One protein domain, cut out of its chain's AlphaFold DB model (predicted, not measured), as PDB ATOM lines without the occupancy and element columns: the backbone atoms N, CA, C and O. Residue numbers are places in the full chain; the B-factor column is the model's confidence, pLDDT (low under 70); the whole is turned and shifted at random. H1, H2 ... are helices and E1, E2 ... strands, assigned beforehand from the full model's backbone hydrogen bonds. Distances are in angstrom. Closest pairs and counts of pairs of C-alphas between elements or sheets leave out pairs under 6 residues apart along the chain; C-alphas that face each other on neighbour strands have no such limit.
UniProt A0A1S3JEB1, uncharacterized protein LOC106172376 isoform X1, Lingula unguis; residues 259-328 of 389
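Overview. This is residues 259 to 328 of the 389 residues of the protein "uncharacterized protein LOC106172376 isoform X1" of Lingula unguis (UniProt A0A1S3JEB1). A two-stranded hairpin, E1 and E2, and a helix, H1, sit at one end of a flat, loosely joined model, and a long helix, H2, starts there and sticks out as a free arm over residues 314 to 328. H1 meets H2 only through part of each, its residues 287 to 291 beside residues 304 to 308 of H2, and residues 273 to 279, on the way from the hairpin into H1, stand free. The printed part has 70 residues, with two named strands and two named helices in the order E1, E2, H1, H2; the sheet is E1 - E2, antiparallel, and the class is mostly helix. The whole is only just extended, close to loose, with a radius of gyration of the C-alphas of 16.7 A and spans of 54 by 34 by 16 A.

Arrangement. The sheet consists of E1, residues 259 to 261, and E2, residues 267 to 271, a hairpin joined by a tight link of 5 residues. The two strands are antiparallel, with 152 degrees between their directions. The C-alphas of Val 260 and His 269 face each other at 5.0 A; N 260 and O 269 are within hydrogen-bond range at 2.9 A, and so are N 268 and O 260 at 2.8 A. H1, residues 278 to 292, is apart from E1. H2, residues 303 to 328, is apart from both strands. H1 and H2 touch, with residues 287 to 291 of H1 and 304 to 308 of H2 alone; their closest C-alphas are those of Leu 291 and Val 305, 5.8 A apart. Their lines stand at a steep tilt of 44 degrees, and they run the same way. In H1 each O i to N i+4 pair is within hydrogen-bond range, and in H2 21 of 22 are.

Along the chain. E1 begins at C-alpha 259, (176.824, 105.596, 132.497), and measures 6.2 A from first to last C-alpha; E2 measures 10.8 A. H1 begins at C-alpha 278, (181.643, 120.897, 115.668), and measures 21.0 A. H2, the longest helix with 26 residues, measures 37.7 A and ends at C-alpha 328, (205.472, 74.315, 108.833).

Size, cuts and confidence. The two C-alphas farthest apart are those of Lys 275 and Arg 328, at 54.9 A. Without the stretches that stand free, the body of 48 residues spans 33 by 26 by 16 A. The links from E2 to H1, 6 residues, and from H1 to H2, 10 residues, are short; no link is long. The printed part has no cut. The mean pLDDT of the printed part is 74.2; the model's confidence is low, under 70, at residues 259 to 276, 300 to 301 and 325 to 328.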
ATOM      1  N   LYS A 259     176.619 107.024 132.694       58.75
ATOM      2  CA  LYS A 259     176.824 105.596 132.497       58.75
ATOM      3  C   LYS A 259     175.457 104.931 132.368       58.75
ATOM      4  O   LYS A 259     174.662 104.964 133.306       58.75
ATOM      5  N   VAL A 260     175.164 104.368 131.200       58.22
ATOM      6  CA  VAL A 260     173.953 103.575 130.968       58.22
ATOM      7  C   VAL A 260     174.279 102.132 131.324       58.22
ATOM      8  O   VAL A 260     175.173 101.534 130.728       58.22
ATOM      9  N   PHE A 261     173.569 101.585 132.305       65.62
ATOM     10  CA  PHE A 261     173.753 100.217 132.784       65.62
ATOM     11  C   PHE A 261     172.615  99.311 132.300       65.62
ATOM     12  O   PHE A 261     171.470  99.749 132.174       65.62
ATOM     13  N   ALA A 262     172.924  98.043 132.051       64.75
ATOM     14  CA  ALA A 262     171.947  96.979 131.870       64.75
ATOM     15  C   ALA A 262     171.242  96.651 133.196       64.75
ATOM     16  O   ALA A 262     171.657  97.066 134.280       64.75
ATOM     17  N   LYS A 263     170.159  95.867 133.115       64.19
ATOM     18  CA  LYS A 263     169.363  95.437 134.282       64.19
ATOM     19  C   LYS A 263     170.145  94.564 135.277       64.19
ATOM     20  O   LYS A 263     169.726  94.444 136.422       64.19
ATOM     21  N   ASP A 264     171.251  93.968 134.846       69.62
ATOM     22  CA  ASP A 264     172.192  93.190 135.661       69.62
ATOM     23  C   ASP A 264     173.327  94.050 136.260       69.62
ATOM     24  O   ASP A 264     174.172  93.540 136.992       69.62
ATOM     25  N   GLY A 265     173.342  95.358 135.972       63.59
ATOM     26  CA  GLY A 265     174.369  96.293 136.426       63.59
ATOM     27  C   GLY A 265     175.623  96.338 135.550       63.59
ATOM     28  O   GLY A 265     176.561  97.055 135.902       63.59
ATOM     29  N   THR A 266     175.669  95.629 134.414       67.25
ATOM     30  CA  THR A 266     176.789  95.757 133.467       67.25
ATOM     31  C   THR A 266     176.724  97.092 132.725       67.25
ATOM     32  O   THR A 266     175.654  97.567 132.347       67.25
ATOM     33  N   LEU A 267     177.870  97.758 132.563       62.91
ATOM     34  CA  LEU A 267     177.953  99.035 131.853       62.91
ATOM     35  C   LEU A 267     177.712  98.788 130.357       62.91
ATOM     36  O   LEU A 267     178.553  98.188 129.697       62.91
ATOM     37  N   LEU A 268     176.571  99.246 129.837       59.16
ATOM     38  CA  LEU A 268     176.213  99.101 128.424       59.16
ATOM     39  C   LEU A 268     176.840 100.200 127.572       59.16
ATOM     40  O   LEU A 268     177.406  99.919 126.521       59.16
ATOM     41  N   HIS A 269     176.737 101.455 128.020       57.91
ATOM     42  CA  HIS A 269     177.232 102.602 127.264       57.91
ATOM     43  C   HIS A 269     177.782 103.691 128.178       57.91
ATOM     44  O   HIS A 269     177.151 104.089 129.160       57.91
ATOM     45  N   GLU A 270     178.933 104.234 127.797       57.69
ATOM     46  CA  GLU A 270     179.446 105.485 128.336       57.69
ATOM     47  C   GLU A 270     179.087 106.602 127.352       57.69
ATOM     48  O   GLU A 270     179.640 106.690 126.256       57.69
ATOM     49  N   ARG A 271     178.086 107.424 127.697       52.88
ATOM     50  CA  ARG A 271     177.691 108.556 126.855       52.88
ATOM     51  C   ARG A 271     178.521 109.776 127.246       52.88
ATOM     52  O   ARG A 271     178.529 110.188 128.405       52.88
ATOM     53  N   PHE A 272     179.209 110.361 126.271       49.44
ATOM     54  CA  PHE A 272     180.009 111.569 126.460       49.44
ATOM     55  C   PHE A 272     179.093 112.792 126.674       49.44
ATOM     56  O   PHE A 272     178.406 113.208 125.743       49.44
ATOM     57  N   GLU A 273     179.083 113.390 127.875       49.00
ATOM     58  CA  GLU A 273     178.395 114.673 128.154       49.00
ATOM     59  C   GLU A 273     179.347 115.888 128.109       49.00
ATOM     60  O   GLU A 273     179.171 116.878 128.820       49.00
ATOM     61  N   GLY A 274     180.398 115.846 127.287       55.78
ATOM     62  CA  GLY A 274     181.130 117.069 126.955       55.78
ATOM     63  C   GLY A 274     180.297 117.980 126.045       55.78
ATOM     64  O   GLY A 274     179.409 117.516 125.328       55.78
ATOM     65  N   LYS A 275     180.598 119.289 126.022       58.31
ATOM     66  CA  LYS A 275     180.054 120.190 124.992       58.31
ATOM     67  C   LYS A 275     180.414 119.607 123.623       58.31
ATOM     68  O   LYS A 275     181.592 119.578 123.278       58.31
ATOM     69  N   ARG A 276     179.416 119.136 122.867       65.00
ATOM     70  CA  ARG A 276     179.588 118.688 121.480       65.00
ATOM     71  C   ARG A 276     180.134 119.855 120.663       65.00
ATOM     72  O   ARG A 276     179.400 120.783 120.331       65.00
ATOM     73  N   THR A 277     181.434 119.844 120.398       78.19
ATOM     74  CA  THR A 277     182.057 120.785 119.469       78.19
ATOM     75  C   THR A 277     181.809 120.307 118.042       78.19
ATOM     76  O   THR A 277     181.620 119.114 117.799       78.19
ATOM     77  N   ALA A 278     181.816 121.233 117.082       81.88
ATOM     78  CA  ALA A 278     181.643 120.897 115.668       81.88
ATOM     79  C   ALA A 278     182.683 119.870 115.182       81.88
ATOM     80  O   ALA A 278     182.394 119.062 114.306       81.88
ATOM     81  N   ASP A 279     183.874 119.861 115.781       80.12
ATOM     82  CA  ASP A 279     184.944 118.929 115.426       80.12
ATOM     83  C   ASP A 279     184.678 117.512 115.944       80.12
ATOM     84  O   ASP A 279     184.944 116.550 115.232       80.12
ATOM     85  N   VAL A 280     184.068 117.373 117.128       78.12
ATOM     86  CA  VAL A 280     183.614 116.067 117.641       78.12
ATOM     87  C   VAL A 280     182.516 115.501 116.746       78.12
ATOM     88  O   VAL A 280     182.571 114.330 116.393       78.12
ATOM     89  N   VAL A 281     181.563 116.334 116.320       80.19
ATOM     90  CA  VAL A 281     180.479 115.899 115.424       80.19
ATOM     91  C   VAL A 281     181.019 115.519 114.043       80.19
ATOM     92  O   VAL A 281     180.615 114.500 113.499       80.19
ATOM     93  N   ARG A 282     181.965 116.285 113.484       85.50
ATOM     94  CA  ARG A 282     182.614 115.932 112.209       85.50
ATOM     95  C   ARG A 282     183.396 114.624 112.301       85.50
ATOM     96  O   ARG A 282     183.318 113.816 111.383       85.50
ATOM     97  N   LYS A 283     184.100 114.398 113.413       82.50
ATOM     98  CA  LYS A 283     184.809 113.141 113.661       82.50
ATOM     99  C   LYS A 283     183.839 111.963 113.803       82.50
ATOM    100  O   LYS A 283     184.070 110.927 113.204       82.50
ATOM    101  N   GLU A 284     182.738 112.138 114.528       81.62
ATOM    102  CA  GLU A 284     181.696 111.114 114.689       81.62
ATOM    103  C   GLU A 284     181.029 110.764 113.348       81.62
ATOM    104  O   GLU A 284     180.818 109.591 113.062       81.62
ATOM    105  N   ILE A 285     180.752 111.756 112.492       84.19
ATOM    106  CA  ILE A 285     180.227 111.522 111.136       84.19
ATOM    107  C   ILE A 285     181.228 110.716 110.305       84.19
ATOM    108  O   ILE A 285     180.841 109.708 109.724       84.19
ATOM    109  N   GLN A 286     182.507 111.102 110.299       83.94
ATOM    110  CA  GLN A 286     183.547 110.358 109.583       83.94
ATOM    111  C   GLN A 286     183.663 108.916 110.093       83.94
ATOM    112  O   GLN A 286     183.719 107.983 109.304       83.94
ATOM    113  N   GLU A 287     183.645 108.719 111.410       82.56
ATOM    114  CA  GLU A 287     183.705 107.394 112.027       82.56
ATOM    115  C   GLU A 287     182.487 106.527 111.666       82.56
ATOM    116  O   GLU A 287     182.626 105.321 111.483       82.56
ATOM    117  N   LEU A 288     181.296 107.121 111.538       81.44
ATOM    118  CA  LEU A 288     180.096 106.422 111.074       81.44
ATOM    119  C   LEU A 288     180.153 106.106 109.571       81.44
ATOM    120  O   LEU A 288     179.711 105.032 109.167       81.44
ATOM    121  N   GLU A 289     180.713 106.993 108.748       83.94
ATOM    122  CA  GLU A 289     180.951 106.732 107.322       83.94
ATOM    123  C   GLU A 289     181.983 105.617 107.111       83.94
ATOM    124  O   GLU A 289     181.782 104.737 106.270       83.94
ATOM    125  N   ASP A 290     183.053 105.608 107.905       81.94
ATOM    126  CA  ASP A 290     184.065 104.553 107.904       81.94
ATOM    127  C   ASP A 290     183.454 103.226 108.377       81.94
ATOM    128  O   ASP A 290     183.648 102.192 107.732       81.94
ATOM    129  N   LEU A 291     182.606 103.260 109.414       81.62
ATOM    130  CA  LEU A 291     181.858 102.088 109.873       81.62
ATOM    131  C   LEU A 291     180.956 101.518 108.780       81.62
ATOM    132  O   LEU A 291     180.920 100.304 108.586       81.62
ATOM    133  N   MET A 292     180.244 102.379 108.048       77.06
ATOM    134  CA  MET A 292     179.412 101.964 106.915       77.06
ATOM    135  C   MET A 292     180.231 101.319 105.791       77.06
ATOM    136  O   MET A 292     179.710 100.480 105.061       77.06
ATOM    137  N   ARG A 293     181.513 101.673 105.662       75.38
ATOM    138  CA  ARG A 293     182.467 101.041 104.735       75.38
ATOM    139  C   ARG A 293     183.139  99.795 105.323       75.38
ATOM    140  O   ARG A 293     183.943  99.166 104.641       75.38
ATOM    141  N   GLY A 294     182.816  99.429 106.564       72.31
ATOM    142  CA  GLY A 294     183.398  98.294 107.279       72.31
ATOM    143  C   GLY A 294     184.791  98.561 107.856       72.31
ATOM    144  O   GLY A 294     185.452  97.614 108.285       72.31
ATOM    145  N   ILE A 295     185.233  99.819 107.881       73.06
ATOM    146  CA  ILE A 295     186.538 100.241 108.390       73.06
ATOM    147  C   ILE A 295     186.355 100.719 109.830       73.06
ATOM    148  O   ILE A 295     185.630 101.672 110.107       73.06
ATOM    149  N   GLY A 296     187.007 100.032 110.764       75.31
ATOM    150  CA  GLY A 296     187.044 100.440 112.162       75.31
ATOM    151  C   GLY A 296     188.277 101.280 112.479       75.31
ATOM    152  O   GLY A 296     189.337 101.089 111.889       75.31
ATOM    153  N   THR A 297     188.162 102.174 113.458       77.75
ATOM    154  CA  THR A 297     189.294 102.934 114.007       77.75
ATOM    155  C   THR A 297     189.459 102.642 115.501       77.75
ATOM    156  O   THR A 297     188.518 102.786 116.280       77.75
ATOM    157  N   GLU A 298     190.671 102.251 115.928       72.50
ATOM    158  CA  GLU A 298     190.967 101.896 117.335       72.50
ATOM    159  C   GLU A 298     190.790 103.095 118.300       72.50
ATOM    160  O   GLU A 298     190.549 102.916 119.490       72.50
ATOM    161  N   GLY A 299     190.864 104.332 117.787       72.25
ATOM    162  CA  GLY A 299     190.647 105.582 118.534       72.25
ATOM    163  C   GLY A 299     189.299 106.261 118.262       72.25
ATOM    164  O   GLY A 299     189.174 107.479 118.467       72.25
ATOM    165  N   GLY A 300     188.330 105.508 117.732       69.31
ATOM    166  CA  GLY A 300     186.989 106.001 117.439       69.31
ATOM    167  C   GLY A 300     186.255 106.460 118.700       69.31
ATOM    168  O   GLY A 300     186.446 105.907 119.779       69.31
ATOM    169  N   THR A 301     185.412 107.480 118.594       67.75
ATOM    170  CA  THR A 301     184.468 107.889 119.647       67.75
ATOM    171  C   THR A 301     183.299 106.912 119.797       67.75
ATOM    172  O   THR A 301     182.728 106.800 120.882       67.75
ATOM    173  N   SER A 302     182.966 106.171 118.734       71.81
ATOM    174  CA  SER A 302     181.953 105.114 118.750       71.81
ATOM    175  C   SER A 302     182.554 103.748 119.091       71.81
ATOM    176  O   SER A 302     183.485 103.279 118.439       71.81
ATOM    177  N   ILE A 303     181.965 103.051 120.066       74.19
ATOM    178  CA  ILE A 303     182.411 101.708 120.474       74.19
ATOM    179  C   ILE A 303     182.242 100.664 119.361       74.19
ATOM    180  O   ILE A 303     183.021  99.725 119.253       74.19
ATOM    181  N   VAL A 304     181.253 100.851 118.483       78.81
ATOM    182  CA  VAL A 304     181.007  99.942 117.353       78.81
ATOM    183  C   VAL A 304     182.144 100.039 116.328       78.81
ATOM    184  O   VAL A 304     182.560  99.034 115.761       78.81
ATOM    185  N   VAL A 305     182.700 101.239 116.153       78.56
ATOM    186  CA  VAL A 305     183.861 101.507 115.288       78.56
ATOM    187  C   VAL A 305     185.130 100.881 115.860       78.56
ATOM    188  O   VAL A 305     185.934 100.333 115.108       78.56
ATOM    189  N   GLN A 306     185.280 100.901 117.185       77.12
ATOM    190  CA  GLN A 306     186.384 100.226 117.869       77.12
ATOM    191  C   GLN A 306     186.293  98.704 117.710       77.12
ATOM    192  O   GLN A 306     187.271  98.081 117.302       77.12
ATOM    193  N   TYR A 307     185.113  98.106 117.916       82.19
ATOM    194  CA  TYR A 307     184.922  96.666 117.694       82.19
ATOM    195  C   TYR A 307     185.221  96.253 116.252       82.19
ATOM    196  O   TYR A 307     185.848  95.222 116.021       82.19
ATOM    197  N   GLN A 308     184.839  97.068 115.268       81.06
ATOM    198  CA  GLN A 308     185.165  96.800 113.867       81.06
ATOM    199  C   GLN A 308     186.687  96.823 113.602       81.06
ATOM    200  O   GLN A 308     187.185  96.058 112.770       81.06
ATOM    201  N   ALA A 309     187.441  97.655 114.328       83.69
ATOM    202  CA  ALA A 309     188.901  97.701 114.236       83.69
ATOM    203  C   ALA A 309     189.528  96.437 114.840       83.69
ATOM    204  O   ALA A 309     190.382  95.803 114.220       83.69
ATOM    205  N   GLU A 310     189.044  96.020 116.013       84.50
ATOM    206  CA  GLU A 310     189.488  94.795 116.684       84.50
ATOM    207  C   GLU A 310     189.207  93.545 115.844       84.50
ATOM    208  O   GLU A 310     190.065  92.673 115.728       84.50
ATOM    209  N   ILE A 311     188.036  93.468 115.204       86.69
ATOM    210  CA  ILE A 311     187.690  92.364 114.300       86.69
ATOM    211  C   ILE A 311     188.662  92.304 113.119       86.69
ATOM    212  O   ILE A 311     189.129  91.221 112.770       86.69
ATOM    213  N   THR A 312     188.982  93.447 112.508       86.56
ATOM    214  CA  THR A 312     189.944  93.511 111.394       86.56
ATOM    215  C   THR A 312     191.324  93.024 111.836       86.56
ATOM    216  O   THR A 312     191.900  92.146 111.201       86.56
ATOM    217  N   LYS A 313     191.799  93.484 112.994       87.94
ATOM    218  CA  LYS A 313     193.074  93.057 113.584       87.94
ATOM    219  C   LYS A 313     193.123  91.561 113.893       87.94
ATOM    220  O   LYS A 313     194.144  90.913 113.686       87.94
ATOM    221  N   LEU A 314     192.026  91.002 114.403       88.88
ATOM    222  CA  LEU A 314     191.926  89.567 114.668       88.88
ATOM    223  C   LEU A 314     191.980  88.754 113.374       88.88
ATOM    224  O   LEU A 314     192.632  87.716 113.356       88.88
ATOM    225  N   LYS A 315     191.347  89.225 112.295       87.62
ATOM    226  CA  LYS A 315     191.440  88.575 110.981       87.62
ATOM    227  C   LYS A 315     192.876  88.571 110.458       87.62
ATOM    228  O   LYS A 315     193.379  87.507 110.124       87.62
ATOM    229  N   GLU A 316     193.555  89.716 110.499       88.81
ATOM    230  CA  GLU A 316     194.964  89.818 110.091       88.81
ATOM    231  C   GLU A 316     195.875  88.901 110.919       88.81
ATOM    232  O   GLU A 316     196.761  88.240 110.380       88.81
ATOM    233  N   MET A 317     195.639  88.812 112.232       90.12
ATOM    234  CA  MET A 317     196.385  87.909 113.109       90.12
ATOM    235  C   MET A 317     196.149  86.441 112.744       90.12
ATOM    236  O   MET A 317     197.097  85.660 112.716       90.12
ATOM    237  N   VAL A 318     194.900  86.057 112.470       90.62
ATOM    238  CA  VAL A 318     194.575  84.696 112.029       90.62
ATOM    239  C   VAL A 318     195.289  84.386 110.719       90.62
ATOM    240  O   VAL A 318     195.950  83.353 110.648       90.62
ATOM    241  N   ASP A 319     195.251  85.288 109.743       88.19
ATOM    242  CA  ASP A 319     195.913  85.093 108.452       88.19
ATOM    243  C   ASP A 319     197.441  84.947 108.602       88.19
ATOM    244  O   ASP A 319     198.026  84.023 108.035       88.19
ATOM    245  N   ASP A 320     198.093  85.774 109.432       86.81
ATOM    246  CA  ASP A 320     199.533  85.656 109.725       86.81
ATOM    247  C   ASP A 320     199.863  84.336 110.443       86.81
ATOM    248  O   ASP A 320     200.812  83.631 110.092       86.81
ATOM    249  N   THR A 321     199.057  83.944 111.434       82.75
ATOM    250  CA  THR A 321     199.270  82.668 112.134       82.75
ATOM    251  C   THR A 321     199.064  81.468 111.216       82.75
ATOM    252  O   THR A 321     199.870  80.539 111.255       82.75
ATOM    253  N   LEU A 322     198.044  81.491 110.357       82.25
ATOM    254  CA  LEU A 322     197.767  80.426 109.401       82.25
ATOM    255  C   LEU A 322     198.894  80.317 108.369       82.25
ATOM    256  O   LEU A 322     199.367  79.216 108.112       82.25
ATOM    257  N   ALA A 323     199.388  81.441 107.842       80.31
ATOM    258  CA  ALA A 323     200.524  81.455 106.922       80.31
ATOM    259  C   ALA A 323     201.773  80.814 107.554       80.31
ATOM    260  O   ALA A 323     202.442  79.990 106.932       80.31
ATOM    261  N   ARG A 324     202.055  81.114 108.828       73.69
ATOM    262  CA  ARG A 324     203.177  80.507 109.568       73.69
ATOM    263  C   ARG A 324     202.986  79.014 109.845       73.69
ATOM    264  O   ARG A 324     203.976  78.289 109.911       73.69
ATOM    265  N   VAL A 325     201.749  78.554 110.029       69.19
ATOM    266  CA  VAL A 325     201.429  77.130 110.233       69.19
ATOM    267  C   VAL A 325     201.515  76.358 108.916       69.19
ATOM    268  O   VAL A 325     202.151  75.313 108.880       69.19
ATOM    269  N   ILE A 326     200.986  76.899 107.818       62.91
ATOM    270  CA  ILE A 326     201.059  76.267 106.491       62.91
ATOM    271  C   ILE A 326     202.519  76.125 106.029       62.91
ATOM    272  O   ILE A 326     202.885  75.113 105.439       62.91
ATOM    273  N   HIS A 327     203.386  77.090 106.353       57.12
ATOM    274  CA  HIS A 327     204.825  76.971 106.090       57.12
ATOM    275  C   HIS A 327     205.544  75.927 106.960       57.12
ATOM    276  O   HIS A 327     206.646  75.515 106.602       57.12
ATOM    277  N   ARG A 328     204.946  75.458 108.066       52.56
ATOM    278  CA  ARG A 328     205.472  74.315 108.833       52.56
ATOM    279  C   ARG A 328     205.117  72.969 108.213       52.56
ATOM    280  O   ARG A 328     205.909  72.047 108.334       52.56
TER     281      ARG A 328